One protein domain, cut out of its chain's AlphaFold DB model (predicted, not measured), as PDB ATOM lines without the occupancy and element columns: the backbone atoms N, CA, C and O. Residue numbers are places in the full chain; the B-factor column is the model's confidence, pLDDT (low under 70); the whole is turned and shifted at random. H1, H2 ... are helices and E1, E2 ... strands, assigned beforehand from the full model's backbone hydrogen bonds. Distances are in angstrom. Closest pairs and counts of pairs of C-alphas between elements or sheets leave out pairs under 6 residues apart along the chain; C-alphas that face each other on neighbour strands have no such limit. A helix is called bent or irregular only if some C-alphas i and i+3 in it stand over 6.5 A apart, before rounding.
ATOM      1  N   TYR A  33     380.913 290.087 260.771       91.69
ATOM      2  CA  TYR A  33     382.018 289.963 261.717       91.69
ATOM      3  C   TYR A  33     382.775 291.288 261.774       91.69
ATOM      4  O   TYR A  33     383.125 291.849 260.740       91.69
ATOM      5  N   GLU A  34     382.971 291.809 262.980       91.25
ATOM      6  CA  GLU A  34     383.508 293.146 263.224       91.25
ATOM      7  C   GLU A  34     384.404 293.086 264.461       91.25
ATOM      8  O   GLU A  34     383.916 292.911 265.580       91.25
ATOM      9  N   VAL A  35     385.719 293.185 264.263       90.12
ATOM     10  CA  VAL A  35     386.665 293.393 265.369       90.12
ATOM     11  C   VAL A  35     386.427 294.796 265.919       90.12
ATOM     12  O   VAL A  35     386.220 295.725 265.145       90.12
ATOM     13  N   LEU A  36     386.400 294.932 267.245       87.62
ATOM     14  CA  LEU A  36     386.206 296.233 267.875       87.62
ATOM     15  C   LEU A  36     387.521 296.997 267.926       87.62
ATOM     16  O   LEU A  36     388.562 296.420 268.249       87.62
ATOM     17  N   GLU A  37     387.444 298.294 267.661       89.81
ATOM     18  CA  GLU A  37     388.581 299.214 267.728       89.81
ATOM     19  C   GLU A  37     388.596 299.963 269.072       89.81
ATOM     20  O   GLU A  37     387.550 300.066 269.714       89.81
ATOM     21  N   PRO A  38     389.727 300.543 269.522       89.25
ATOM     22  CA  PRO A  38     389.830 301.213 270.830       89.25
ATOM     23  C   PRO A  38     388.825 302.346 271.106       89.25
ATOM     24  O   PRO A  38     388.689 302.773 272.248       89.25
ATOM     25  N   ASN A  39     388.127 302.833 270.075       90.38
ATOM     26  CA  ASN A  39     387.100 303.870 270.172       90.38
ATOM     27  C   ASN A  39     385.672 303.303 270.374       90.38
ATOM     28  O   ASN A  39     384.729 304.076 270.545       90.38
ATOM     29  N   ASP A  40     385.480 301.980 270.338       89.88
ATOM     30  CA  ASP A  40     384.185 301.335 270.579       89.88
ATOM     31  C   ASP A  40     383.805 301.327 272.068       89.88
ATOM     32  O   ASP A  40     384.547 300.832 272.914       89.88
ATOM     33  N   LEU A  41     382.555 301.697 272.375       87.31
ATOM     34  CA  LEU A  41     381.952 301.621 273.724       87.31
ATOM     35  C   LEU A  41     381.965 300.208 274.361       87.31
ATOM     36  O   LEU A  41     381.709 300.042 275.557       87.31
ATOM     37  N   ASP A  42     382.207 299.182 273.545       87.69
ATOM     38  CA  ASP A  42     382.260 297.765 273.913       87.69
ATOM     39  C   ASP A  42     383.706 297.212 274.014       87.69
ATOM     40  O   ASP A  42     383.871 296.086 274.488       87.69
ATOM     41  N   TYR A  43     384.739 297.955 273.581       84.94
ATOM     42  CA  TYR A  43     386.102 297.444 273.325       84.94
ATOM     43  C   TYR A  43     386.762 296.765 274.535       84.94
ATOM     44  O   TYR A  43     387.236 295.633 274.442       84.94
ATOM     45  N   ASP A  44     386.723 297.412 275.705       86.38
ATOM     46  CA  ASP A  44     387.314 296.876 276.941       86.38
ATOM     47  C   ASP A  44     386.630 295.586 277.434       86.38
ATOM     48  O   ASP A  44     387.172 294.863 278.274       86.38
ATOM     49  N   LYS A  45     385.423 295.291 276.931       88.94
ATOM     50  CA  LYS A  45     384.591 294.155 277.349       88.94
ATOM     51  C   LYS A  45     384.629 293.009 276.343       88.94
ATOM     52  O   LYS A  45     384.667 291.852 276.760       88.94
ATOM     53  N   TYR A  46     384.618 293.305 275.042       92.31
ATOM     54  CA  TYR A  46     384.490 292.318 273.966       92.31
ATOM     55  C   TYR A  46     385.515 292.564 272.857       92.31
ATOM     56  O   TYR A  46     385.754 293.693 272.454       92.31
ATOM     57  N   ARG A  47     386.084 291.492 272.293       89.62
ATOM     58  CA  ARG A  47     387.032 291.598 271.170       89.62
ATOM     59  C   ARG A  47     386.351 291.964 269.846       89.62
ATOM     60  O   ARG A  47     386.959 292.620 269.008       89.62
ATOM     61  N   ALA A  48     385.156 291.433 269.613       91.19
ATOM     62  CA  ALA A  48     384.465 291.526 268.333       91.19
ATOM     63  C   ALA A  48     382.948 291.379 268.510       91.19
ATOM     64  O   ALA A  48     382.485 290.673 269.417       91.19
ATOM     65  N   ARG A  49     382.196 292.004 267.602       94.19
ATOM     66  CA  ARG A  49     380.775 291.746 267.347       94.19
ATOM     67  C   ARG A  49     380.650 290.699 266.240       94.19
ATOM     68  O   ARG A  49     381.344 290.761 265.226       94.19
ATOM     69  N   VAL A  50     379.769 289.722 266.441       94.69
ATOM     70  CA  VAL A  50     379.524 288.627 265.492       94.69
ATOM     71  C   VAL A  50     378.022 288.415 265.367       94.69
ATOM     72  O   VAL A  50     377.355 288.242 266.384       94.69
ATOM     73  N   ILE A  51     377.484 288.413 264.150       95.81
ATOM     74  CA  ILE A  51     376.049 288.237 263.895       95.81
ATOM     75  C   ILE A  51     375.843 287.006 263.018       95.81
ATOM     76  O   ILE A  51     376.416 286.907 261.934       95.81
ATOM     77  N   PHE A  52     375.001 286.085 263.475       95.19
ATOM     78  CA  PHE A  52     374.487 284.963 262.694       95.19
ATOM     79  C   PHE A  52     372.991 285.153 262.484       95.19
ATOM     80  O   PHE A  52     372.289 285.518 263.422       95.19
ATOM     81  N   GLU A  53     372.502 284.842 261.290       92.88
ATOM     82  CA  GLU A  53     371.073 284.695 261.014       92.88
ATOM     83  C   GLU A  53     370.805 283.267 260.541       92.88
ATOM     84  O   GLU A  53     371.655 282.667 259.870       92.88
ATOM     85  N   CYS A  54     369.667 282.691 260.928       88.75
ATOM     86  CA  CYS A  54     369.277 281.362 260.480       88.75
ATOM     87  C   CYS A  54     369.091 281.328 258.956       88.75
ATOM     88  O   CYS A  54     369.169 282.336 258.256       88.75
ATOM     89  N   ASP A  55     368.888 280.141 258.408       83.50
ATOM     90  CA  ASP A  55     368.460 280.025 257.020       83.50
ATOM     91  C   ASP A  55     367.012 280.530 256.876       83.50
ATOM     92  O   ASP A  55     366.155 280.149 257.688       83.50
ATOM     93  N   PRO A  56     366.722 281.401 255.889       75.62
ATOM     94  CA  PRO A  56     365.372 281.901 255.673       75.62
ATOM     95  C   PRO A  56     364.451 280.737 255.306       75.62
ATOM     96  O   PRO A  56     364.855 279.794 254.624       75.62
ATOM     97  N   CYS A  57     363.198 280.797 255.750       69.88
ATOM     98  CA  CYS A  57     362.189 279.864 255.264       69.88
ATOM     99  C   CYS A  57     361.894 280.178 253.777       69.88
ATOM    100  O   CYS A  57     361.670 281.349 253.466       69.88
ATOM    101  N   PRO A  58     361.904 279.204 252.848       66.19
ATOM    102  CA  PRO A  58     361.538 279.425 251.453       66.19
ATOM    103  C   PRO A  58     360.079 279.870 251.347       66.19
ATOM    104  O   PRO A  58     359.235 279.405 252.113       66.19
ATOM    105  N   GLN A  59     359.768 280.762 250.407       62.78
ATOM    106  CA  GLN A  59     358.468 281.440 250.345       62.78
ATOM    107  C   GLN A  59     357.281 280.467 250.244       62.78
ATOM    108  O   GLN A  59     356.256 280.688 250.884       62.78
ATOM    109  N   GLN A  60     357.453 279.336 249.551       57.25
ATOM    110  CA  GLN A  60     356.460 278.262 249.442       57.25
ATOM    111  C   GLN A  60     356.148 277.532 250.765       57.25
ATOM    112  O   GLN A  60     355.186 276.776 250.821       57.25
ATOM    113  N   TYR A  61     356.937 277.751 251.822       58.69
ATOM    114  CA  TYR A  61     356.703 277.215 253.167       58.69
ATOM    115  C   TYR A  61     356.321 278.299 254.195       58.69
ATOM    116  O   TYR A  61     355.766 277.970 255.236       58.69
ATOM    117  N   GLN A  62     356.534 279.593 253.907       55.44
ATOM    118  CA  GLN A  62     356.303 280.717 254.841       55.44
ATOM    119  C   GLN A  62     354.833 280.945 255.269       55.44
ATOM    120  O   GLN A  62     354.581 281.789 256.138       55.44
ATOM    121  N   HIS A  63     353.880 280.252 254.639       48.53
ATOM    122  CA  HIS A  63     352.429 280.441 254.799       48.53
ATOM    123  C   HIS A  63     351.635 279.121 254.861       48.53
ATOM    124  O   HIS A  63     350.415 279.135 254.716       48.53
ATOM    125  N   VAL A  64     352.303 277.978 255.043       50.03
ATOM    126  CA  VAL A  64     351.636 276.666 255.054       50.03
ATOM    127  C   VAL A  64     350.979 276.433 256.416       50.03
ATOM    128  O   VAL A  64     351.650 276.062 257.378       50.03
ATOM    129  N   GLU A  65     349.660 276.643 256.509       46.47
ATOM    130  CA  GLU A  65     348.890 276.206 257.680       46.47
ATOM    131  C   GLU A  65     349.029 274.681 257.857       46.47
ATOM    132  O   GLU A  65     349.003 273.915 256.894       46.47
ATOM    133  N   TRP A  66     349.106 274.216 259.109       42.38
ATOM    134  CA  TRP A  66     349.297 272.801 259.476       42.38
ATOM    135  C   TRP A  66     348.305 271.853 258.771       42.38
ATOM    136  O   TRP A  66     348.640 270.704 258.498       42.38
ATOM    137  N   LYS A  67     347.104 272.330 258.409       41.66
ATOM    138  CA  LYS A  67     346.102 271.575 257.631       41.66
ATOM    139  C   LYS A  67     346.706 270.887 256.398       41.66
ATOM    140  O   LYS A  67     346.429 269.711 256.182       41.66
ATOM    141  N   ASP A  68     347.601 271.567 255.685       42.16
ATOM    142  CA  ASP A  68     348.224 271.062 254.454       42.16
ATOM    143  C   ASP A  68     349.422 270.126 254.724       42.16
ATOM    144  O   ASP A  68     349.878 269.411 253.835       42.16
ATOM    145  N   LEU A 108     360.916 268.216 253.414       49.25
ATOM    146  CA  LEU A 108     360.734 269.186 254.492       49.25
ATOM    147  C   LEU A 108     362.044 269.933 254.714       49.25
ATOM    148  O   LEU A 108     363.078 269.321 255.001       49.25
ATOM    149  N   PHE A 109     361.992 271.244 254.497       56.78
ATOM    150  CA  PHE A 109     363.170 272.065 254.279       56.78
ATOM    151  C   PHE A 109     364.057 272.123 255.531       56.78
ATOM    152  O   PHE A 109     363.791 272.867 256.474       56.78
ATOM    153  N   GLN A 110     365.122 271.317 255.546       61.44
ATOM    154  CA  GLN A 110     366.105 271.321 256.626       61.44
ATOM    155  C   GLN A 110     366.992 272.555 256.507       61.44
ATOM    156  O   GLN A 110     367.769 272.688 255.561       61.44
ATOM    157  N   ARG A 111     366.882 273.438 257.497       75.12
ATOM    158  CA  ARG A 111     367.501 274.762 257.501       75.12
ATOM    159  C   ARG A 111     368.297 274.970 258.788       75.12
ATOM    160  O   ARG A 111     367.931 274.463 259.849       75.12
ATOM    161  N   SER A 112     369.414 275.683 258.707       82.69
ATOM    162  CA  SER A 112     370.323 275.868 259.840       82.69
ATOM    163  C   SER A 112     369.874 277.029 260.716       82.69
ATOM    164  O   SER A 112     369.826 278.166 260.246       82.69
ATOM    165  N   SER A 113     369.645 276.778 262.007       89.44
ATOM    166  CA  SER A 113     369.481 277.854 262.995       89.44
ATOM    167  C   SER A 113     370.754 278.714 263.096       89.44
ATOM    168  O   SER A 113     371.864 278.237 262.823       89.44
ATOM    169  N   ALA A 114     370.633 279.973 263.512       93.06
ATOM    170  CA  ALA A 114     371.768 280.859 263.765       93.06
ATOM    171  C   ALA A 114     372.721 280.250 264.810       93.06
ATOM    172  O   ALA A 114     373.942 280.273 264.628       93.06
ATOM    173  N   ALA A 115     372.178 279.611 265.853       93.31
ATOM    174  CA  ALA A 115     372.943 278.823 266.815       93.31
ATOM    175  C   ALA A 115     373.735 277.673 266.158       93.31
ATOM    176  O   ALA A 115     374.903 277.457 266.496       93.31
ATOM    177  N   SER A 116     373.140 276.973 265.183       90.19
ATOM    178  CA  SER A 116     373.801 275.895 264.430       90.19
ATOM    179  C   SER A 116     374.962 276.431 263.591       90.19
ATOM    180  O   SER A 116     376.073 275.900 263.668       90.19
ATOM    181  N   LYS A 117     374.748 277.526 262.845       91.56
ATOM    182  CA  LYS A 117     375.804 278.201 262.069       91.56
ATOM    183  C   LYS A 117     376.937 278.683 262.971       91.56
ATOM    184  O   LYS A 117     378.098 278.385 262.699       91.56
ATOM    185  N   CYS A 118     376.607 279.320 264.097       92.25
ATOM    186  CA  CYS A 118     377.579 279.746 265.102       92.25
ATOM    187  C   CYS A 118     378.416 278.564 265.622       92.25
ATOM    188  O   CYS A 118     379.644 278.646 265.680       92.25
ATOM    189  N   HIS A 119     377.783 277.427 265.937       88.50
ATOM    190  CA  HIS A 119     378.491 276.223 266.377       88.50
ATOM    191  C   HIS A 119     379.397 275.629 265.285       88.50
ATOM    192  O   HIS A 119     380.482 275.138 265.599       88.50
ATOM    193  N   ILE A 120     379.001 275.700 264.010       87.25
ATOM    194  CA  ILE A 120     379.809 275.224 262.878       87.25
ATOM    195  C   ILE A 120     381.002 276.157 262.623       87.25
ATOM    196  O   ILE A 120     382.139 275.686 262.674       87.25
ATOM    197  N   TRP A 121     380.781 277.463 262.426       87.94
ATOM    198  CA  TRP A 121     381.833 278.472 262.205       87.94
ATOM    199  C   TRP A 121     382.941 278.385 263.257       87.94
ATOM    200  O   TRP A 121     384.119 278.211 262.938       87.94
ATOM    201  N   ARG A 122     382.544 278.410 264.534       81.19
ATOM    202  CA  ARG A 122     383.444 278.488 265.695       81.19
ATOM    203  C   ARG A 122     384.239 277.197 265.944       81.19
ATOM    204  O   ARG A 122     385.277 277.213 266.616       81.19
ATOM    205  N   ASN A 123     383.763 276.073 265.404       80.12
ATOM    206  CA  ASN A 123     384.485 274.802 265.371       80.12
ATOM    207  C   ASN A 123     385.274 274.589 264.067       80.12
ATOM    208  O   ASN A 123     386.203 273.776 264.071       80.12
ATOM    209  N   GLY A 124     384.931 275.296 262.988       77.75
ATOM    210  CA  GLY A 124     385.503 275.175 261.648       77.75
ATOM    211  C   GLY A 124     386.961 275.627 261.528       77.75
ATOM    212  O   GLY A 124     387.638 275.905 262.519       77.75
ATOM    213  N   LYS A 125     387.473 275.657 260.290       68.69
ATOM    214  CA  LYS A 125     388.862 276.056 260.004       68.69
ATOM    215  C   LYS A 125     389.036 277.579 259.976       68.69
ATOM    216  O   LYS A 125     389.987 278.048 260.586       68.69
ATOM    217  N   THR A 126     388.108 278.332 259.370       68.25
ATOM    218  CA  THR A 126     388.173 279.803 259.230       68.25
ATOM    219  C   THR A 126     388.465 280.487 260.573       68.25
ATOM    220  O   THR A 126     389.556 281.019 260.768       68.25
ATOM    221  N   PHE A 127     387.580 280.305 261.560       71.88
ATOM    222  CA  PHE A 127     387.733 280.856 262.913       71.88
ATOM    223  C   PHE A 127     388.987 280.363 263.656       71.88
ATOM    224  O   PHE A 127     389.500 281.047 264.533       71.88
ATOM    225  N   ARG A 128     389.514 279.165 263.362       70.12
ATOM    226  CA  ARG A 128     390.777 278.709 263.980       70.12
ATOM    227  C   ARG A 128     391.983 279.432 263.388       70.12
ATOM    228  O   ARG A 128     392.919 279.716 264.133       70.12
ATOM    229  N   ASN A 129     391.954 279.704 262.085       70.06
ATOM    230  CA  ASN A 129     393.055 280.314 261.347       70.06
ATOM    231  C   ASN A 129     393.252 281.789 261.727       70.06
ATOM    232  O   ASN A 129     394.393 282.222 261.828       70.06
ATOM    233  N   GLU A 130     392.179 282.517 262.060       70.38
ATOM    234  CA  GLU A 130     392.228 283.892 262.602       70.38
ATOM    235  C   GLU A 130     393.069 284.056 263.884       70.38
ATOM    236  O   GLU A 130     393.376 285.178 264.294       70.38
ATOM    237  N   PHE A 131     393.406 282.954 264.559       70.69
ATOM    238  CA  PHE A 131     394.223 282.956 265.772       70.69
ATOM    239  C   PHE A 131     395.560 282.244 265.582       70.69
ATOM    240  O   PHE A 131     396.250 282.022 266.571       70.69
ATOM    241  N   ILE A 132     395.925 281.854 264.358       72.50
ATOM    242  CA  ILE A 132     397.262 281.344 264.052       72.50
ATOM    243  C   ILE A 132     398.185 282.549 263.861       72.50
ATOM    244  O   ILE A 132     398.047 283.309 262.907       72.50
ATOM    245  N   ASN A 133     399.123 282.719 264.789       70.75
ATOM    246  CA  ASN A 133     400.158 283.742 264.706       70.75
ATOM    247  C   ASN A 133     401.134 283.442 263.554       70.75
ATOM    248  O   ASN A 133     401.217 282.317 263.057       70.75
ATOM    249  N   SER A 134     401.961 284.425 263.190       71.50
ATOM    250  CA  SER A 134     403.021 284.281 262.177       71.50
ATOM    251  C   SER A 134     404.068 283.198 262.494       71.50
ATOM    252  O   SER A 134     404.785 282.768 261.596       71.50
ATOM    253  N   ASP A 135     404.136 282.709 263.737       76.25
ATOM    254  CA  ASP A 135     404.975 281.576 264.159       76.25
ATOM    255  C   ASP A 135     404.277 280.199 264.049       76.25
ATOM    256  O   ASP A 135     404.787 279.198 264.568       76.25
ATOM    257  N   GLY A 136     403.095 280.155 263.425       75.62
ATOM    258  CA  GLY A 136     402.277 278.960 263.224       75.62
ATOM    259  C   GLY A 136     401.512 278.474 264.461       75.62
ATOM    260  O   GLY A 136     400.818 277.458 264.378       75.62
ATOM    261  N   LYS A 137     401.608 279.152 265.614       74.50
ATOM    262  CA  LYS A 137     400.936 278.731 266.854       74.50
ATOM    263  C   LYS A 137     399.596 279.435 267.031       74.50
ATOM    264  O   LYS A 137     399.458 280.621 266.749       74.50
ATOM    265  N   THR A 138     398.608 278.718 267.564       74.31
ATOM    266  CA  THR A 138     397.322 279.323 267.934       74.31
ATOM    267  C   THR A 138     397.462 280.168 269.203       74.31
ATOM    268  O   THR A 138     397.788 279.619 270.259       74.31
ATOM    269  N   ASP A 139     397.135 281.462 269.159       76.62
ATOM    270  CA  ASP A 139     396.981 282.274 270.368       76.62
ATOM    271  C   ASP A 139     395.707 281.865 271.128       76.62
ATOM    272  O   ASP A 139     394.587 282.322 270.881       76.62
ATOM    273  N   VAL A 140     395.907 280.986 272.109       73.38
ATOM    274  CA  VAL A 140     394.862 280.506 273.018       73.38
ATOM    275  C   VAL A 140     394.290 281.636 273.886       73.38
ATOM    276  O   VAL A 140     393.131 281.546 274.276       73.38
ATOM    277  N   LYS A 141     395.034 282.713 274.182       73.12
ATOM    278  CA  LYS A 141     394.506 283.868 274.931       73.12
ATOM    279  C   LYS A 141     393.599 284.716 274.044       73.12
ATOM    280  O   LYS A 141     392.465 284.983 274.437       73.12
ATOM    281  N   ALA A 142     394.046 285.095 272.846       72.19
ATOM    282  CA  ALA A 142     393.230 285.870 271.906       72.19
ATOM    283  C   ALA A 142     391.969 285.107 271.461       72.19
ATOM    284  O   ALA A 142     390.902 285.714 271.349       72.19
ATOM    285  N   ARG A 143     392.065 283.778 271.290       74.38
ATOM    286  CA  ARG A 143     390.923 282.889 271.012       74.38
ATOM    287  C   ARG A 143     389.920 282.787 272.170       74.38
ATOM    288  O   ARG A 143     388.760 282.476 271.916       74.38
ATOM    289  N   LYS A 144     390.346 283.030 273.418       81.69
ATOM    290  CA  LYS A 144     389.502 282.959 274.626       81.69
ATOM    291  C   LYS A 144     388.866 284.288 275.055       81.69
ATOM    292  O   LYS A 144     388.082 284.282 276.002       81.69
ATOM    293  N   ARG A 145     389.178 285.417 274.402       86.44
ATOM    294  CA  ARG A 145     388.577 286.723 274.743       86.44
ATOM    295  C   ARG A 145     387.043 286.701 274.575       86.44
ATOM    296  O   ARG A 145     386.560 285.968 273.705       86.44
ATOM    297  N   PRO A 146     386.280 287.488 275.357       93.19
ATOM    298  CA  PRO A 146     384.837 287.620 275.176       93.19
ATOM    299  C   PRO A 146     384.457 288.124 273.779       93.19
ATOM    300  O   PRO A 146     385.187 288.902 273.160       93.19
ATOM    301  N   LEU A 147     383.283 287.711 273.310       93.00
ATOM    302  CA  LEU A 147     382.655 288.137 272.058       93.00
ATOM    303  C   LEU A 147     381.236 288.650 272.342       93.00
ATOM    304  O   LEU A 147     380.584 288.174 273.274       93.00
ATOM    305  N   LYS A 148     380.750 289.581 271.518       95.50
ATOM    306  CA  LYS A 148     379.354 290.034 271.517       95.50
ATOM    307  C   LYS A 148     378.645 289.353 270.344       95.50
ATOM    308  O   LYS A 148     378.857 289.717 269.191       95.50
ATOM    309  N   ILE A 149     377.898 288.291 270.633       96.75
ATOM    310  CA  ILE A 149     377.331 287.367 269.644       96.75
ATOM    311  C   ILE A 149     375.832 287.635 269.522       96.75
ATOM    312  O   ILE A 149     375.103 287.518 270.499       96.75
ATOM    313  N   THR A 150     375.358 287.958 268.323       97.19
ATOM    314  CA  THR A 150     373.925 288.039 268.015       97.19
ATOM    315  C   THR A 150     373.504 286.797 267.237       97.19
ATOM    316  O   THR A 150     374.147 286.439 266.248       97.19
ATOM    317  N   LEU A 151     372.435 286.141 267.686       96.31
ATOM    318  CA  LEU A 151     371.790 285.026 266.995       96.31
ATOM    319  C   LEU A 151     370.402 285.500 266.558       96.31
ATOM    320  O   LEU A 151     369.567 285.768 267.416       96.31
ATOM    321  N   ILE A 152     370.181 285.648 265.253       93.81
ATOM    322  CA  ILE A 152     368.897 286.024 264.655       93.81
ATOM    323  C   ILE A 152     368.222 284.740 264.173       93.81
ATOM    324  O   ILE A 152     368.520 284.221 263.098       93.81
ATOM    325  N   GLU A 153     367.343 284.204 265.004       90.00
ATOM    326  CA  GLU A 153     366.509 283.053 264.682       90.00
ATOM    327  C   GLU A 153     365.178 283.550 264.085       90.00
ATOM    328  O   GLU A 153     364.653 284.591 264.480       90.00
ATOM    329  N   HIS A 154     364.629 282.827 263.113       82.94
ATOM    330  CA  HIS A 154     363.258 283.029 262.627       82.94
ATOM    331  C   HIS A 154     362.326 282.010 263.292       82.94
ATOM    332  O   HIS A 154     362.779 280.997 263.823       82.94
ATOM    333  N   GLU A 155     361.024 282.253 263.236       74.00
ATOM    334  CA  GLU A 155     359.991 281.338 263.722       74.00
ATOM    335  C   GLU A 155     360.170 279.906 263.181       74.00
ATOM    336  O   GLU A 155     360.424 279.742 261.980       74.00
ATOM    337  N   PRO A 156     360.067 278.858 264.027       70.62
ATOM    338  CA  PRO A 156     360.129 277.471 263.575       70.62
ATOM    339  C   PRO A 156     358.890 277.085 262.744       70.62
ATOM    340  O   PRO A 156     357.785 276.978 263.268       70.62
ATOM    341  N   ILE A 157     359.094 276.858 261.447       64.12
ATOM    342  CA  ILE A 157     358.071 276.533 260.430       64.12
ATOM    343  C   ILE A 157     358.232 275.075 259.943       64.12
ATOM    344  O   ILE A 157     357.383 274.527 259.245       64.12
ATOM    345  N   GLY A 158     359.343 274.424 260.301       52.41
ATOM    346  CA  GLY A 158     359.625 273.033 259.974       52.41
ATOM    347  C   GLY A 158     358.733 272.025 260.718       52.41
ATOM    348  O   GLY A 158     357.876 272.390 261.522       52.41
ATOM    349  N   PRO A 159     358.946 270.720 260.474       48.38
ATOM    350  CA  PRO A 159     358.098 269.669 261.022       48.38
ATOM    351  C   PRO A 159     358.171 269.581 262.547       48.38
ATOM    352  O   PRO A 159     359.074 270.127 263.186       48.38
ATOM    353  N   ILE A 160     357.248 268.791 263.105       53.50
ATOM    354  CA  ILE A 160     357.194 268.369 264.511       53.50
ATOM    355  C   ILE A 160     358.623 268.159 265.054       53.50
ATOM    356  O   ILE A 160     359.296 267.186 264.704       53.50
ATOM    357  N   ARG A 161     359.043 269.067 265.950       65.88
ATOM    358  CA  ARG A 161     360.363 269.192 266.610       65.88
ATOM    359  C   ARG A 161     361.436 270.120 266.011       65.88
ATOM    360  O   ARG A 161     362.554 270.104 266.530       65.88
ATOM    361  N   GLU A 162     361.154 270.984 265.027       73.81
ATOM    362  CA  GLU A 162     362.126 272.044 264.663       73.81
ATOM    363  C   GLU A 162     362.427 272.961 265.870       73.81
ATOM    364  O   GLU A 162     363.595 273.169 266.206       73.81
ATOM    365  N   ALA A 163     361.389 273.423 266.578       76.06
ATOM    366  CA  ALA A 163     361.511 274.305 267.742       76.06
ATOM    367  C   ALA A 163     362.396 273.711 268.855       76.06
ATOM    368  O   ALA A 163     363.316 274.375 269.330       76.06
ATOM    369  N   GLU A 164     362.184 272.443 269.227       77.69
ATOM    370  CA  GLU A 164     363.004 271.710 270.201       77.69
ATOM    371  C   GLU A 164     364.475 271.624 269.778       77.69
ATOM    372  O   GLU A 164     365.368 271.832 270.601       77.69
ATOM    373  N   VAL A 165     364.740 271.315 268.505       82.25
ATOM    374  CA  VAL A 165     366.108 271.194 267.978       82.25
ATOM    375  C   VAL A 165     366.817 272.547 268.011       82.25
ATOM    376  O   VAL A 165     367.982 272.624 268.404       82.25
ATOM    377  N   TRP A 166     366.124 273.629 267.659       86.44
ATOM    378  CA  TRP A 166     366.671 274.983 267.736       86.44
ATOM    379  C   TRP A 166     366.927 275.390 269.192       86.44
ATOM    380  O   TRP A 166     368.013 275.877 269.504       86.44
ATOM    381  N   ALA A 167     365.993 275.099 270.099       85.75
ATOM    382  CA  ALA A 167     366.115 275.358 271.532       85.75
ATOM    383  C   ALA A 167     367.316 274.643 272.178       85.75
ATOM    384  O   ALA A 167     368.047 275.236 272.977       85.75
ATOM    385  N   ASP A 168     367.549 273.379 271.810       87.62
ATOM    386  CA  ASP A 168     368.718 272.611 272.241       87.62
ATOM    387  C   ASP A 168     370.020 273.188 271.659       87.62
ATOM    388  O   ASP A 168     370.975 273.401 272.410       87.62
ATOM    389  N   ASN A 169     370.046 273.533 270.364       90.25
ATOM    390  CA  ASN A 169     371.204 274.164 269.719       90.25
ATOM    391  C   ASN A 169     371.579 275.509 270.369       90.25
ATOM    392  O   ASN A 169     372.758 275.739 270.646       90.25
ATOM    393  N   ILE A 170     370.596 276.379 270.643       93.62
ATOM    394  CA  ILE A 170     370.784 277.675 271.320       93.62
ATOM    395  C   ILE A 170     371.363 277.458 272.725       93.62
ATOM    396  O   ILE A 170     372.382 278.057 273.079       93.62
ATOM    397  N   ARG A 171     370.760 276.561 273.518       93.25
ATOM    398  CA  ARG A 171     371.252 276.229 274.862       93.25
ATOM    399  C   ARG A 171     372.696 275.749 274.825       93.25
ATOM    400  O   ARG A 171     373.513 276.204 275.628       93.25
ATOM    401  N   ASP A 172     373.017 274.851 273.903       91.94
ATOM    402  CA  ASP A 172     374.319 274.203 273.888       91.94
ATOM    403  C   ASP A 172     375.415 275.137 273.350       91.94
ATOM    404  O   ASP A 172     376.495 275.173 273.944       91.94
ATOM    405  N   ILE A 173     375.162 275.989 272.339       93.56
ATOM    406  CA  ILE A 173     376.160 276.991 271.913       93.56
ATOM    407  C   ILE A 173     376.445 278.027 273.007       93.56
ATOM    408  O   ILE A 173     377.620 278.328 273.244       93.56
ATOM    409  N   VAL A 174     375.421 278.517 273.718       94.19
ATOM    410  CA  VAL A 174     375.586 279.459 274.838       94.19
ATOM    411  C   VAL A 174     376.375 278.795 275.967       94.19
ATOM    412  O   VAL A 174     377.463 279.258 276.326       94.19
ATOM    413  N   LYS A 175     375.889 277.653 276.474       94.00
ATOM    414  CA  LYS A 175     376.487 276.932 277.605       94.00
ATOM    415  C   LYS A 175     377.930 276.520 277.334       94.00
ATOM    416  O   LYS A 175     378.791 276.736 278.189       94.00
ATOM    417  N   HIS A 176     378.231 275.960 276.159       90.69
ATOM    418  CA  HIS A 176     379.611 275.624 275.801       90.69
ATOM    419  C   HIS A 176     380.483 276.877 275.709       90.69
ATOM    420  O   HIS A 176     381.565 276.906 276.297       90.69
ATOM    421  N   THR A 177     380.031 277.925 275.012       90.12
ATOM    422  CA  THR A 177     380.839 279.135 274.806       90.12
ATOM    423  C   THR A 177     381.214 279.789 276.133       90.12
ATOM    424  O   THR A 177     382.406 279.998 276.363       90.12
ATOM    425  N   LEU A 178     380.246 280.013 277.027       91.38
ATOM    426  CA  LEU A 178     380.473 280.665 278.322       91.38
ATOM    427  C   LEU A 178     381.318 279.821 279.294       91.38
ATOM    428  O   LEU A 178     382.094 280.386 280.061       91.38
ATOM    429  N   SER A 179     381.208 278.488 279.264       89.44
ATOM    430  CA  SER A 179     381.912 277.612 280.220       89.44
ATOM    431  C   SER A 179     383.316 277.170 279.786       89.44
ATOM    432  O   SER A 179     384.176 276.964 280.639       89.44
ATOM    433  N   GLN A 180     383.571 276.995 278.483       83.50
ATOM    434  CA  GLN A 180     384.789 276.322 277.996       83.50
ATOM    435  C   GLN A 180     385.689 277.195 277.112       83.50
ATOM    436  O   GLN A 180     386.914 277.026 277.130       83.50
ATOM    437  N   TYR A 181     385.109 278.106 276.323       80.88
ATOM    438  CA  TYR A 181     385.817 278.723 275.195       80.88
ATOM    439  C   TYR A 181     385.983 280.237 275.310       80.88
ATOM    440  O   TYR A 181     387.102 280.711 275.188       80.88
ATOM    441  N   ASN A 182     384.908 280.989 275.534       87.62
ATOM    442  CA  ASN A 182     384.918 282.450 275.606       87.62
ATOM    443  C   ASN A 182     384.091 282.887 276.830       87.62
ATOM    444  O   ASN A 182     382.963 283.365 276.672       87.62
ATOM    445  N   PRO A 183     384.596 282.665 278.062       89.12
ATOM    446  CA  PRO A 183     383.920 283.110 279.275       89.12
ATOM    447  C   PRO A 183     383.756 284.631 279.269       89.12
ATOM    448  O   PRO A 183     384.652 285.348 278.832       89.12
ATOM    449  N   GLY A 184     382.613 285.121 279.745       91.38
ATOM    450  CA  GLY A 184     382.292 286.551 279.737       91.38
ATOM    451  C   GLY A 184     381.726 287.090 278.417       91.38
ATOM    452  O   GLY A 184     381.306 288.243 278.394       91.38
ATOM    453  N   SER A 185     381.648 286.288 277.343       95.44
ATOM    454  CA  SER A 185     380.891 286.661 276.134       95.44
ATOM    455  C   SER A 185     379.441 287.029 276.452       95.44
ATOM    456  O   SER A 185     378.878 286.573 277.447       95.44
ATOM    457  N   HIS A 186     378.821 287.820 275.583       96.69
ATOM    458  CA  HIS A 186     377.402 288.149 275.656       96.69
ATOM    459  C   HIS A 186     376.675 287.621 274.415       96.69
ATOM    460  O   HIS A 186     377.202 287.718 273.307       96.69
ATOM    461  N   PHE A 187     375.481 287.067 274.614       97.19
ATOM    462  CA  PHE A 187     374.598 286.537 273.584       97.19
ATOM    463  C   PHE A 187     373.299 287.340 273.538       97.19
ATOM    464  O   PHE A 187     372.532 287.296 274.494       97.19
ATOM    465  N   THR A 188     373.023 287.997 272.415       96.50
ATOM    466  CA  THR A 188     371.716 288.603 272.128       96.50
ATOM    467  C   THR A 188     370.963 287.673 271.180       96.50
ATOM    468  O   THR A 188     371.345 287.514 270.019       96.50
ATOM    469  N   ILE A 189     369.922 287.008 271.675       94.31
ATOM    470  CA  ILE A 189     369.099 286.076 270.899       94.31
ATOM    471  C   ILE A 189     367.874 286.848 270.403       94.31
ATOM    472  O   ILE A 189     366.959 287.114 271.178       94.31
ATOM    473  N   ARG A 190     367.877 287.234 269.124       92.25
ATOM    474  CA  ARG A 190     366.728 287.837 268.437       92.25
ATOM    475  C   ARG A 190     365.893 286.739 267.803       92.25
ATOM    476  O   ARG A 190     366.449 285.886 267.115       92.25
ATOM    477  N   ILE A 191     364.582 286.774 268.009       87.31
ATOM    478  CA  ILE A 191     363.652 285.811 267.418       87.31
ATOM    479  C   ILE A 191     362.576 286.572 266.654       87.31
ATOM    480  O   ILE A 191     361.767 287.273 267.258       87.31
ATOM    481  N   LYS A 192     362.599 286.434 265.327       83.25
ATOM    482  CA  LYS A 192     361.595 286.988 264.414       83.25
ATOM    483  C   LYS A 192     360.380 286.064 264.399       83.25
ATOM    484  O   LYS A 192     360.500 284.948 263.896       83.25
ATOM    485  N   MET A 193     359.254 286.503 264.953       72.12
ATOM    486  CA  MET A 193     358.021 285.707 265.066       72.12
ATOM    487  C   MET A 193     356.839 286.425 264.420       72.12
ATOM    488  O   MET A 193     356.706 287.644 264.556       72.12
ATOM    489  N   LYS A 194     355.962 285.677 263.746       67.00
ATOM    490  CA  LYS A 194     354.617 286.133 263.398       67.00
ATOM    491  C   LYS A 194     353.712 285.898 264.611       67.00
ATOM    492  O   LYS A 194     353.812 284.888 265.304       67.00
ATOM    493  N   MET A 195     352.798 286.823 264.883       60.72
ATOM    494  CA  MET A 195     351.803 286.656 265.951       60.72
ATOM    495  C   MET A 195     350.623 285.812 265.448       60.72
ATOM    496  O   MET A 195     349.523 286.314 265.226       60.72
ATOM    497  N   ASP A 196     350.886 284.524 265.213       58.38
ATOM    498  CA  ASP A 196     349.965 283.600 264.549       58.38
ATOM    499  C   ASP A 196     349.263 282.597 265.491       58.38
ATOM    500  O   ASP A 196     349.394 282.626 266.722       58.38
ATOM    501  N   LEU A 197     348.475 281.694 264.894       54.75
ATOM    502  CA  LEU A 197     347.729 280.657 265.606       54.75
ATOM    503  C   LEU A 197     348.644 279.669 266.356       54.75
ATOM    504  O   LEU A 197     348.260 279.191 267.423       54.75
ATOM    505  N   TYR A 198     349.831 279.357 265.835       60.41
ATOM    506  CA  TYR A 198     350.744 278.361 266.402       60.41
ATOM    507  C   TYR A 198     351.550 278.929 267.571       60.41
ATOM    508  O   TYR A 198     351.723 278.254 268.596       60.41
ATOM    509  N   THR A 199     351.938 280.201 267.465       62.12
ATOM    510  CA  THR A 199     352.443 280.997 268.586       62.12
ATOM    511  C   THR A 199     351.391 281.097 269.700       62.12
ATOM    512  O   THR A 199     351.696 280.779 270.853       62.12
ATOM    513  N   ALA A 200     350.130 281.419 269.378       59.22
ATOM    514  CA  ALA A 200     349.038 281.484 270.359       59.22
ATOM    515  C   ALA A 200     348.688 280.121 270.999       59.22
ATOM    516  O   ALA A 200     348.377 280.052 272.190       59.22
ATOM    517  N   ALA A 201     348.772 279.027 270.236       57.09
ATOM    518  CA  ALA A 201     348.533 277.664 270.713       57.09
ATOM    519  C   ALA A 201     349.707 277.066 271.519       57.09
ATOM    520  O   ALA A 201     349.582 275.977 272.081       57.09
ATOM    521  N   GLY A 202     350.836 277.775 271.630       61.81
ATOM    522  CA  GLY A 202     351.959 277.384 272.482       61.81
ATOM    523  C   GLY A 202     352.874 276.308 271.889       61.81
ATOM    524  O   GLY A 202     353.616 275.672 272.643       61.81
ATOM    525  N   HIS A 203     352.886 276.114 270.566       65.19
ATOM    526  CA  HIS A 203     353.776 275.136 269.918       65.19
ATOM    527  C   HIS A 203     355.266 275.445 270.151       65.19
ATOM    528  O   HIS A 203     356.077 274.529 270.253       65.19
ATOM    529  N   TYR A 204     355.619 276.717 270.347       73.12
ATOM    530  CA  TYR A 204     356.983 277.161 270.664       73.12
ATOM    531  C   TYR A 204     357.296 277.196 272.172       73.12
ATOM    532  O   TYR A 204     358.352 277.681 272.580       73.12
ATOM    533  N   SER A 205     356.425 276.643 273.024       70.69
ATOM    534  CA  SER A 205     356.609 276.605 274.487       70.69
ATOM    535  C   SER A 205     357.915 275.932 274.932       70.69
ATOM    536  O   SER A 205     358.524 276.366 275.912       70.69
ATOM    537  N   SER A 206     358.398 274.924 274.202       71.81
ATOM    538  CA  SER A 206     359.688 274.266 274.448       71.81
ATOM    539  C   SER A 206     360.882 275.191 274.177       71.81
ATOM    540  O   SER A 206     361.800 275.267 275.000       71.81
ATOM    541  N   LEU A 207     360.839 275.943 273.073       82.81
ATOM    542  CA  LEU A 207     361.803 276.989 272.734       82.81
ATOM    543  C   LEU A 207     361.785 278.106 273.779       82.81
ATOM    544  O   LEU A 207     362.826 278.409 274.367       82.81
ATOM    545  N   HIS A 208     360.602 278.634 274.097       80.81
ATOM    546  CA  HIS A 208     360.421 279.663 275.122       80.81
ATOM    547  C   HIS A 208     361.005 279.206 276.466       80.81
ATOM    548  O   HIS A 208     361.855 279.895 277.027       80.81
ATOM    549  N   ALA A 209     360.668 278.004 276.945       77.62
ATOM    550  CA  ALA A 209     361.172 277.472 278.213       77.62
ATOM    551  C   ALA A 209     362.710 277.348 278.273       77.62
ATOM    552  O   ALA A 209     363.298 277.538 279.342       77.62
ATOM    553  N   ARG A 210     363.394 277.068 277.150       83.06
ATOM    554  CA  ARG A 210     364.870 277.073 277.106       83.06
ATOM    555  C   ARG A 210     365.457 278.477 277.132       83.06
ATOM    556  O   ARG A 210     366.448 278.681 277.827       83.06
ATOM    557  N   LEU A 211     364.827 279.438 276.466       85.19
ATOM    558  CA  LEU A 211     365.223 280.849 276.523       85.19
ATOM    559  C   LEU A 211     365.064 281.409 277.946       85.19
ATOM    560  O   LEU A 211     365.995 282.023 278.464       85.19
ATOM    561  N   VAL A 212     363.952 281.093 278.629       82.56
ATOM    562  CA  VAL A 212     363.749 281.432 280.052       82.56
ATOM    563  C   VAL A 212     364.846 280.828 280.933       82.56
ATOM    564  O   VAL A 212     365.366 281.523 281.806       82.56
ATOM    565  N   SER A 213     365.219 279.560 280.709       83.88
ATOM    566  CA  SER A 213     366.330 278.923 281.434       83.88
ATOM    567  C   SER A 213     367.620 279.709 281.230       83.88
ATOM    568  O   SER A 213     368.218 280.135 282.205       83.88
ATOM    569  N   LEU A 214     368.009 279.995 279.984       87.81
ATOM    570  CA  LEU A 214     369.276 280.668 279.683       87.81
ATOM    571  C   LEU A 214     369.372 282.080 280.272       87.81
ATOM    572  O   LEU A 214     370.437 282.449 280.758       87.81
ATOM    573  N   VAL A 215     368.277 282.845 280.291       87.56
ATOM    574  CA  VAL A 215     368.238 284.159 280.956       87.56
ATOM    575  C   VAL A 215     368.348 284.017 282.480       87.56
ATOM    576  O   VAL A 215     369.027 284.820 283.113       87.56
ATOM    577  N   LYS A 216     367.747 282.984 283.089       82.06
ATOM    578  CA  LYS A 216     367.854 282.716 284.539       82.06
ATOM    579  C   LYS A 216     369.225 282.148 284.942       82.06
ATOM    580  O   LYS A 216     369.740 282.510 285.998       82.06
ATOM    581  N   ASP A 217     369.827 281.314 284.097       88.88
ATOM    582  CA  ASP A 217     371.134 280.674 284.293       88.88
ATOM    583  C   ASP A 217     372.302 281.652 284.036       88.88
ATOM    584  O   ASP A 217     373.358 281.546 284.664       88.88
ATOM    585  N   TYR A 218     372.125 282.614 283.118       91.56
ATOM    586  CA  TYR A 218     373.177 283.515 282.629       91.56
ATOM    587  C   TYR A 218     372.727 284.994 282.468       91.56
ATOM    588  O   TYR A 218     373.012 285.605 281.433       91.56
ATOM    589  N   PRO A 219     372.105 285.643 283.477       87.94
ATOM    590  CA  PRO A 219     371.425 286.947 283.334       87.94
ATOM    591  C   PRO A 219     372.323 288.144 282.966       87.94
ATOM    592  O   PRO A 219     371.820 289.210 282.630       87.94
ATOM    593  N   LYS A 220     373.653 288.000 283.029       90.00
ATOM    594  CA  LYS A 220     374.627 289.028 282.599       90.00
ATOM    595  C   LYS A 220     375.210 288.761 281.203       90.00
ATOM    596  O   LYS A 220     375.921 289.599 280.652       90.00
ATOM    597  N   ASN A 221     374.939 287.584 280.640       95.19
ATOM    598  CA  ASN A 221     375.574 287.061 279.430       95.19
ATOM    599  C   ASN A 221     374.565 286.628 278.355       95.19
ATOM    600  O   ASN A 221     374.997 286.281 277.260       95.19
ATOM    601  N   VAL A 222     373.261 286.643 278.648       93.50
ATOM    602  CA  VAL A 222     372.183 286.314 277.709       93.50
ATOM    603  C   VAL A 222     371.093 287.380 277.776       93.50
ATOM    604  O   VAL A 222     370.507 287.613 278.831       93.50
ATOM    605  N   GLU A 223     370.800 287.980 276.631       91.62
ATOM    606  CA  GLU A 223     369.628 288.807 276.360       91.62
ATOM    607  C   GLU A 223     368.746 288.079 275.332       91.62
ATOM    608  O   GLU A 223     369.260 287.446 274.406       91.62
ATOM    609  N   VAL A 224     367.423 288.162 275.479       88.12
ATOM    610  CA  VAL A 224     366.454 287.622 274.512       88.12
ATOM    611  C   VAL A 224     365.546 288.760 274.060       88.12
ATOM    612  O   VAL A 224     364.989 289.476 274.890       88.12
ATOM    613  N   GLN A 225     365.412 288.921 272.748       86.19
ATOM    614  CA  GLN A 225     364.620 289.955 272.092       86.19
ATOM    615  C   GLN A 225     363.639 289.278 271.130       86.19
ATOM    616  O   GLN A 225     364.047 288.491 270.279       86.19
ATOM    617  N   PHE A 226     362.353 289.598 271.250       79.44
ATOM    618  CA  PHE A 226     361.338 289.175 270.288       79.44
ATOM    619  C   PHE A 226     361.104 290.308 269.289       79.44
ATOM    620  O   PHE A 226     360.983 291.470 269.676       79.44
ATOM    621  N   GLU A 227     361.093 289.962 268.008       77.69
ATOM    622  CA  GLU A 227     360.914 290.871 266.883       77.69
ATOM    623  C   GLU A 227     359.637 290.445 266.155       77.69
ATOM    624  O   GLU A 227     359.610 289.417 265.478       77.69
ATOM    625  N   GLU A 228     358.556 291.194 266.363       64.50
ATOM    626  CA  GLU A 228     357.284 290.948 265.685       64.50
ATOM    627  C   GLU A 228     357.438 291.249 264.190       64.50
ATOM    628  O   GLU A 228     357.873 292.336 263.808       64.50
ATOM    629  N   VAL A 229     357.102 290.274 263.346       60.31
ATOM    630  CA  VAL A 229     357.047 290.443 261.890       60.31
ATOM    631  C   VAL A 229     355.641 290.945 261.536       60.31
ATOM    632  O   VAL A 229     354.688 290.177 261.687       60.31
ATOM    633  N   PRO A 230     355.474 292.208 261.091       45.91
ATOM    634  CA  PRO A 230     354.159 292.828 260.929       45.91
ATOM    635  C   PRO A 230     353.489 292.392 259.618       45.91
ATOM    636  O   PRO A 230     353.377 293.182 258.684       45.91
ATOM    637  N   ASP A 231     353.069 291.126 259.535       42.84
ATOM    638  CA  ASP A 231     352.468 290.574 258.317       42.84
ATOM    639  C   ASP A 231     351.506 289.394 258.590       42.84
ATOM    640  O   ASP A 231     351.874 288.224 258.457       42.84
ATOM    641  N   LEU A 232     350.271 289.713 259.020       40.50
ATOM    642  CA  LEU A 232     349.002 289.044 258.649       40.50
ATOM    643  C   LEU A 232     347.791 289.665 259.381       40.50
ATOM    644  O   LEU A 232     347.900 290.166 260.499       40.50
ATOM    645  N   SER A 233     346.613 289.637 258.752       41.38
ATOM    646  CA  SER A 233     345.400 290.276 259.279       41.38
ATOM    647  C   SER A 233     344.687 289.437 260.353       41.38
ATOM    648  O   SER A 233     344.190 288.336 260.102       41.38
ATOM    649  N   LEU A 234     344.549 290.018 261.550       41.00
ATOM    650  CA  LEU A 234     343.824 289.462 262.710       41.00
ATOM    651  C   LEU A 234     342.397 288.970 262.392       41.00
ATOM    652  O   LEU A 234     341.888 288.059 263.052       41.00
ATOM    653  N   ASP A 235     341.745 289.549 261.384       40.59
ATOM    654  CA  ASP A 235     340.350 289.257 261.053       40.59
ATOM    655  C   ASP A 235     340.138 287.894 260.369       40.59
ATOM    656  O   ASP A 235     339.071 287.303 260.541       40.59
ATOM    657  N   MET A 236     341.146 287.326 259.689       37.41
ATOM    658  CA  MET A 236     341.061 285.939 259.190       37.41
ATOM    659  C   MET A 236     341.130 284.908 260.324       37.41
ATOM    660  O   MET A 236     340.463 283.873 260.270       37.41
ATOM    661  N   VAL A 237     341.903 285.195 261.376       41.81
ATOM    662  CA  VAL A 237     342.084 284.290 262.522       41.81
ATOM    663  C   VAL A 237     340.792 284.194 263.340       41.81
ATOM    664  O   VAL A 237     340.328 283.096 263.657       41.81
ATOM    665  N   ARG A 238     340.171 285.344 263.633       40.16
ATOM    666  CA  ARG A 238     339.055 285.546 264.583       40.16
ATOM    667  C   ARG A 238     337.924 284.505 264.531       40.16
ATOM    668  O   ARG A 238     337.483 284.021 265.578       40.16
ATOM    669  N   ASN A 239     337.465 284.151 263.331       37.84
ATOM    670  CA  ASN A 239     336.285 283.297 263.153       37.84
ATOM    671  C   ASN A 239     336.576 281.814 263.441       37.84
ATOM    672  O   ASN A 239     335.793 281.168 264.131       37.84
ATOM    673  N   ASN A 240     337.729 281.292 263.005       41.44
ATOM    674  CA  ASN A 240     338.162 279.932 263.359       41.44
ATOM    675  C   ASN A 240     338.668 279.856 264.812       41.44
ATOM    676  O   ASN A 240     338.482 278.846 265.495       41.44
ATOM    677  N   TYR A 241     339.277 280.941 265.303       42.97
ATOM    678  CA  TYR A 241     339.855 281.021 266.643       42.97
ATOM    679  C   TYR A 241     338.828 280.767 267.743       42.97
ATOM    680  O   TYR A 241     339.117 280.032 268.679       42.97
ATOM    681  N   THR A 242     337.618 281.322 267.621       48.62
ATOM    682  CA  THR A 242     336.595 281.264 268.680       48.62
ATOM    683  C   THR A 242     336.287 279.827 269.123       48.62
ATOM    684  O   THR A 242     336.238 279.558 270.321       48.62
ATOM    685  N   GLN A 243     336.154 278.887 268.182       45.66
ATOM    686  CA  GLN A 243     335.799 277.498 268.491       45.66
ATOM    687  C   GLN A 243     337.005 276.677 268.989       45.66
ATOM    688  O   GLN A 243     336.879 275.893 269.929       45.66
ATOM    689  N   TRP A 244     338.199 276.886 268.417       47.97
ATOM    690  CA  TRP A 244     339.417 276.211 268.888       47.97
ATOM    691  C   TRP A 244     339.860 276.718 270.270       47.97
ATOM    692  O   TRP A 244     340.214 275.914 271.131       47.97
ATOM    693  N   TYR A 245     339.776 278.030 270.509       45.03
ATOM    694  CA  TYR A 245     340.102 278.670 271.784       45.03
ATOM    695  C   TYR A 245     339.146 278.235 272.897       45.03
ATOM    696  O   TYR A 245     339.607 277.966 273.997       45.03
ATOM    697  N   GLN A 246     337.844 278.078 272.619       53.38
ATOM    698  CA  GLN A 246     336.895 277.474 273.567       53.38
ATOM    699  C   GLN A 246     337.299 276.037 273.940       53.38
ATOM    700  O   GLN A 246     337.322 275.692 275.119       53.38
ATOM    701  N   ASN A 247     337.691 275.219 272.959       49.75
ATOM    702  CA  ASN A 247     338.090 273.826 273.189       49.75
ATOM    703  C   ASN A 247     339.459 273.666 273.883       49.75
ATOM    704  O   ASN A 247     339.719 272.619 274.471       49.75
ATOM    705  N   ASN A 248     340.334 274.677 273.825       44.94
ATOM    706  CA  ASN A 248     341.704 274.629 274.358       44.94
ATOM    707  C   ASN A 248     341.971 275.714 275.419       44.94
ATOM    708  O   ASN A 248     343.128 276.012 275.723       44.94
ATOM    709  N   GLN A 249     340.916 276.309 275.988       54.19
ATOM    710  CA  GLN A 249     341.002 277.536 276.786       54.19
ATOM    711  C   GLN A 249     341.969 277.408 277.969       54.19
ATOM    712  O   GLN A 249     342.780 278.300 278.193       54.19
ATOM    713  N   GLU A 250     341.953 276.276 278.678       54.16
ATOM    714  CA  GLU A 250     342.878 276.000 279.785       54.16
ATOM    715  C   GLU A 250     344.345 275.937 279.323       54.16
ATOM    716  O   GLU A 250     345.234 276.454 279.998       54.16
ATOM    717  N   LEU A 251     344.612 275.349 278.155       48.62
ATOM    718  CA  LEU A 251     345.958 275.212 277.596       48.62
ATOM    719  C   LEU A 251     346.515 276.585 277.186       48.62
ATOM    720  O   LEU A 251     347.635 276.937 277.557       48.62
ATOM    721  N   VAL A 252     345.698 277.404 276.516       47.50
ATOM    722  CA  VAL A 252     346.066 278.776 276.128       47.50
ATOM    723  C   VAL A 252     346.197 279.683 277.355       47.50
ATOM    724  O   VAL A 252     347.151 280.452 277.437       47.50
ATOM    725  N   SER A 253     345.310 279.574 278.351       52.69
ATOM    726  CA  SER A 253     345.426 280.317 279.615       52.69
ATOM    727  C   SER A 253     346.691 279.952 280.397       52.69
ATOM    728  O   SER A 253     347.338 280.847 280.937       52.69
ATOM    729  N   ASN A 254     347.086 278.674 280.426       52.69
ATOM    730  CA  ASN A 254     348.339 278.247 281.049       52.69
ATOM    731  C   ASN A 254     349.567 278.786 280.292       52.69
ATOM    732  O   ASN A 254     350.483 279.315 280.921       52.69
ATOM    733  N   SER A 255     349.570 278.734 278.956       46.72
ATOM    734  CA  SER A 255     350.632 279.322 278.126       46.72
ATOM    735  C   SER A 255     350.739 280.841 278.298       46.72
ATOM    736  O   SER A 255     351.833 281.358 278.524       46.72
ATOM    737  N   LEU A 256     349.611 281.559 278.288       49.16
ATOM    738  CA  LEU A 256     349.561 282.999 278.551       49.16
ATOM    739  C   LEU A 256     350.056 283.341 279.959       49.16
ATOM    740  O   LEU A 256     350.825 284.285 280.108       49.16
ATOM    741  N   ALA A 257     349.688 282.564 280.983       57.44
ATOM    742  CA  ALA A 257     350.183 282.767 282.343       57.44
ATOM    743  C   ALA A 257     351.711 282.588 282.440       57.44
ATOM    744  O   ALA A 257     352.373 283.375 283.114       57.44
ATOM    745  N   VAL A 258     352.283 281.607 281.731       53.97
ATOM    746  CA  VAL A 258     353.740 281.395 281.645       53.97
ATOM    747  C   VAL A 258     354.436 282.538 280.895       53.97
ATOM    748  O   VAL A 258     355.475 283.019 281.345       53.97
ATOM    749  N   CYS A 259     353.865 283.021 279.788       45.53
ATOM    750  CA  CYS A 259     354.398 284.176 279.060       45.53
ATOM    751  C   CYS A 259     354.301 285.473 279.883       45.53
ATOM    752  O   CYS A 259     355.246 286.259 279.899       45.53
ATOM    753  N   GLN A 260     353.210 285.685 280.622       56.91
ATOM    754  CA  GLN A 260     353.045 286.849 281.495       56.91
ATOM    755  C   GLN A 260     354.011 286.805 282.690       56.91
ATOM    756  O   GLN A 260     354.625 287.820 283.010       56.91
ATOM    757  N   ASP A 261     354.211 285.635 283.314       60.81
ATOM    758  CA  ASP A 261     355.232 285.430 284.355       60.81
ATOM    759  C   ASP A 261     356.650 285.695 283.822       60.81
ATOM    760  O   ASP A 261     357.467 286.311 284.509       60.81
ATOM    761  N   LEU A 262     356.931 285.319 282.567       55.62
ATOM    762  CA  LEU A 262     358.183 285.651 281.888       55.62
ATOM    763  C   LEU A 262     358.347 287.164 281.681       55.62
ATOM    764  O   LEU A 262     359.381 287.700 282.079       55.62
ATOM    765  N   PHE A 263     357.360 287.861 281.107       55.97
ATOM    766  CA  PHE A 263     357.429 289.316 280.916       55.97
ATOM    767  C   PHE A 263     357.613 290.053 282.247       55.97
ATOM    768  O   PHE A 263     358.501 290.900 282.363       55.97
ATOM    769  N   ASN A 264     356.852 289.670 283.275       63.31
ATOM    770  CA  ASN A 264     356.966 290.229 284.620       63.31
ATOM    771  C   ASN A 264     358.352 289.938 285.236       63.31
ATOM    772  O   ASN A 264     358.966 290.828 285.821       63.31
ATOM    773  N   THR A 265     358.886 288.721 285.057       61.66
ATOM    774  CA  THR A 265     360.239 288.345 285.506       61.66
ATOM    775  C   THR A 265     361.322 289.168 284.805       61.66
ATOM    776  O   THR A 265     362.243 289.644 285.464       61.66
ATOM    777  N   VAL A 266     361.235 289.348 283.483       59.00
ATOM    778  CA  VAL A 266     362.221 290.110 282.697       59.00
ATOM    779  C   VAL A 266     362.181 291.593 283.061       59.00
ATOM    780  O   VAL A 266     363.239 292.191 283.255       59.00
ATOM    781  N   ALA A 267     360.988 292.172 283.228       62.75
ATOM    782  CA  ALA A 267     360.827 293.540 283.715       62.75
ATOM    783  C   ALA A 267     361.448 293.713 285.113       62.75
ATOM    784  O   ALA A 267     362.297 294.584 285.301       62.75
ATOM    785  N   TYR A 268     361.119 292.821 286.055       70.62
ATOM    786  CA  TYR A 268     361.661 292.855 287.415       70.62
ATOM    787  C   TYR A 268     363.193 292.732 287.436       70.62
ATOM    788  O   TYR A 268     363.853 293.513 288.118       70.62
ATOM    789  N   VAL A 269     363.778 291.803 286.668       65.38
ATOM    790  CA  VAL A 269     365.242 291.632 286.564       65.38
ATOM    791  C   VAL A 269     365.911 292.869 285.962       65.38
ATOM    792  O   VAL A 269     366.982 293.262 286.422       65.38
ATOM    793  N   LYS A 270     365.289 293.501 284.958       61.91
ATOM    794  CA  LYS A 270     365.798 294.719 284.312       61.91
ATOM    795  C   LYS A 270     365.792 295.930 285.252       61.91
ATOM    796  O   LYS A 270     366.689 296.760 285.161       61.91
ATOM    797  N   GLU A 271     364.803 296.019 286.137       77.12
ATOM    798  CA  GLU A 271     364.653 297.101 287.116       77.12
ATOM    799  C   GLU A 271     365.502 296.881 288.384       77.12
ATOM    800  O   GLU A 271     366.150 297.807 288.864       77.12
ATOM    801  N   ASN A 272     365.548 295.650 288.905       70.62
ATOM    802  CA  ASN A 272     366.110 295.333 290.227       70.62
ATOM    803  C   ASN A 272     367.487 294.639 290.169       70.62
ATOM    804  O   ASN A 272     368.127 294.440 291.201       70.62
ATOM    805  N   GLY A 273     367.950 294.212 288.989       72.19
ATOM    806  CA  GLY A 273     369.238 293.527 288.792       72.19
ATOM    807  C   GLY A 273     369.322 292.094 289.344       72.19
ATOM    808  O   GLY A 273     370.372 291.455 289.237       72.19
TER     809      GLY A 273
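AT A GLANCE: This is residues 33 to 68 and 108 to 273 of the 477 residues of an uncharacterized protein of Aaosphaeria arxii CBS 175.79 (UniProt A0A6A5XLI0). A twisted sheet of five strands is covered on one face by H1, H4 and H6, two layers in all, while its other face is bare of named helices. At one end of the long axis H2 and H3 sit on a loop; at the other, H7 turns the printed part back into H8, the longest helix, which runs past H6. The 202 printed residues hold, in order, E1 E2 H1 H2 H3 E3 H4 E4 H5 H6 E5 H7 H8, and the class is mixed, helices and strands. The sheet is mixed too, in the order E1 E2 E3 E4 E5. The whole is only just compact, close to loose, with a radius of gyration of the C-alphas of 19.5 A, and elongated, spanning 69 by 43 by 28 A.

HOW THE PARTS SIT: The hairpin E1, residues 33 to 35, and E2, residues 48 to 53, is antiparallel, with N 34 and O 49 at 3.0 A. E2 is parallel to E3, residues 148 to 154, with N 150 and O 50 at 2.8 A. E3 is parallel to E4, residues 186 to 193, with N 151 and O 188 at 2.9 A. E4 is parallel to E5, residues 222 to 228, with N 225 and O 189 at 2.9 A. H4, residues 162 to 181, is over E4 at a height over the sheet of 10.1 A, along the strands. H1, residues 114 to 123, is on the same face, over E2 at 9.1 A, slantwise to the strands. H4 touches H1 with residues 166 to 173 alone, at a steep tilt of 38 degrees, the same way; the closest C-alphas, of Ala 115 and Ile 170, are 5.1 A apart. H4 touches H6, residues 205 to 217, with residues 163 to 171 alone, at a shallow tilt of 16 degrees, the same way; the closest C-alphas, of Ala 167 and Leu 207, are 4.8 A apart. H6 is on the sheet. The strand-helix-strand units, parallel neighbour strands with helices between, are E3, H4, E4 and E4, H5 H6, E5, where H5 is residues 197 to 200; both crossovers are right-handed. H8, residues 249 to 272, is close to H6 but not clearly touching, the closest C-alphas, of Val 212 and Leu 262, being 7.2 A apart. H7, residues 234 to 247, is close to H5 but not clearly touching, with the C-alphas of Leu 197 and Val 237 the closest at 7.4 A. H2, residues 126 to 129, is close to H1 but not clearly touching, and so is H3, residues 140 to 144, to H4; the closest C-alphas are those of Trp 121 and Phe 127, 6.4 A, and of Lys 144 and Tyr 181, 5.6 A. Every O i to N i+4 pair is within hydrogen-bond range in H1, H3, H4, H6 and H8, and 6 of 10 are in H7; H2 and H5 are too short for such a pair.

IN THESE COORDINATES: E1 begins at C-alpha 33, (382.018, 289.963, 261.717). E4, the longest strand, is 22.2 A from first to last C-alpha, E3 and E5 are 19.7 A each and E2 is 16.7 A. H4 is 26.8 A long, H6 18.0 A and H1 14.2 A. H7, 19.7 A, is only just irregular: C-alphas 236 and 239 are 6.7 A apart. H8 is 33.6 A long and ends at C-alpha 272, (366.110, 295.333, 290.227).

THE WHOLE: The two C-alphas farthest apart, of Asp 135 and Gln 243, are 69.4 A apart. Residues 69 to 107 are not printed, and C-alphas 68 and 108 are 12.6 A apart across the cut. Of the links printed whole, E1 to E2 is long. The mean pLDDT of the printed part is 73.5; 74 residues are under 70, among them residues 57 to 68 and 228 to 267.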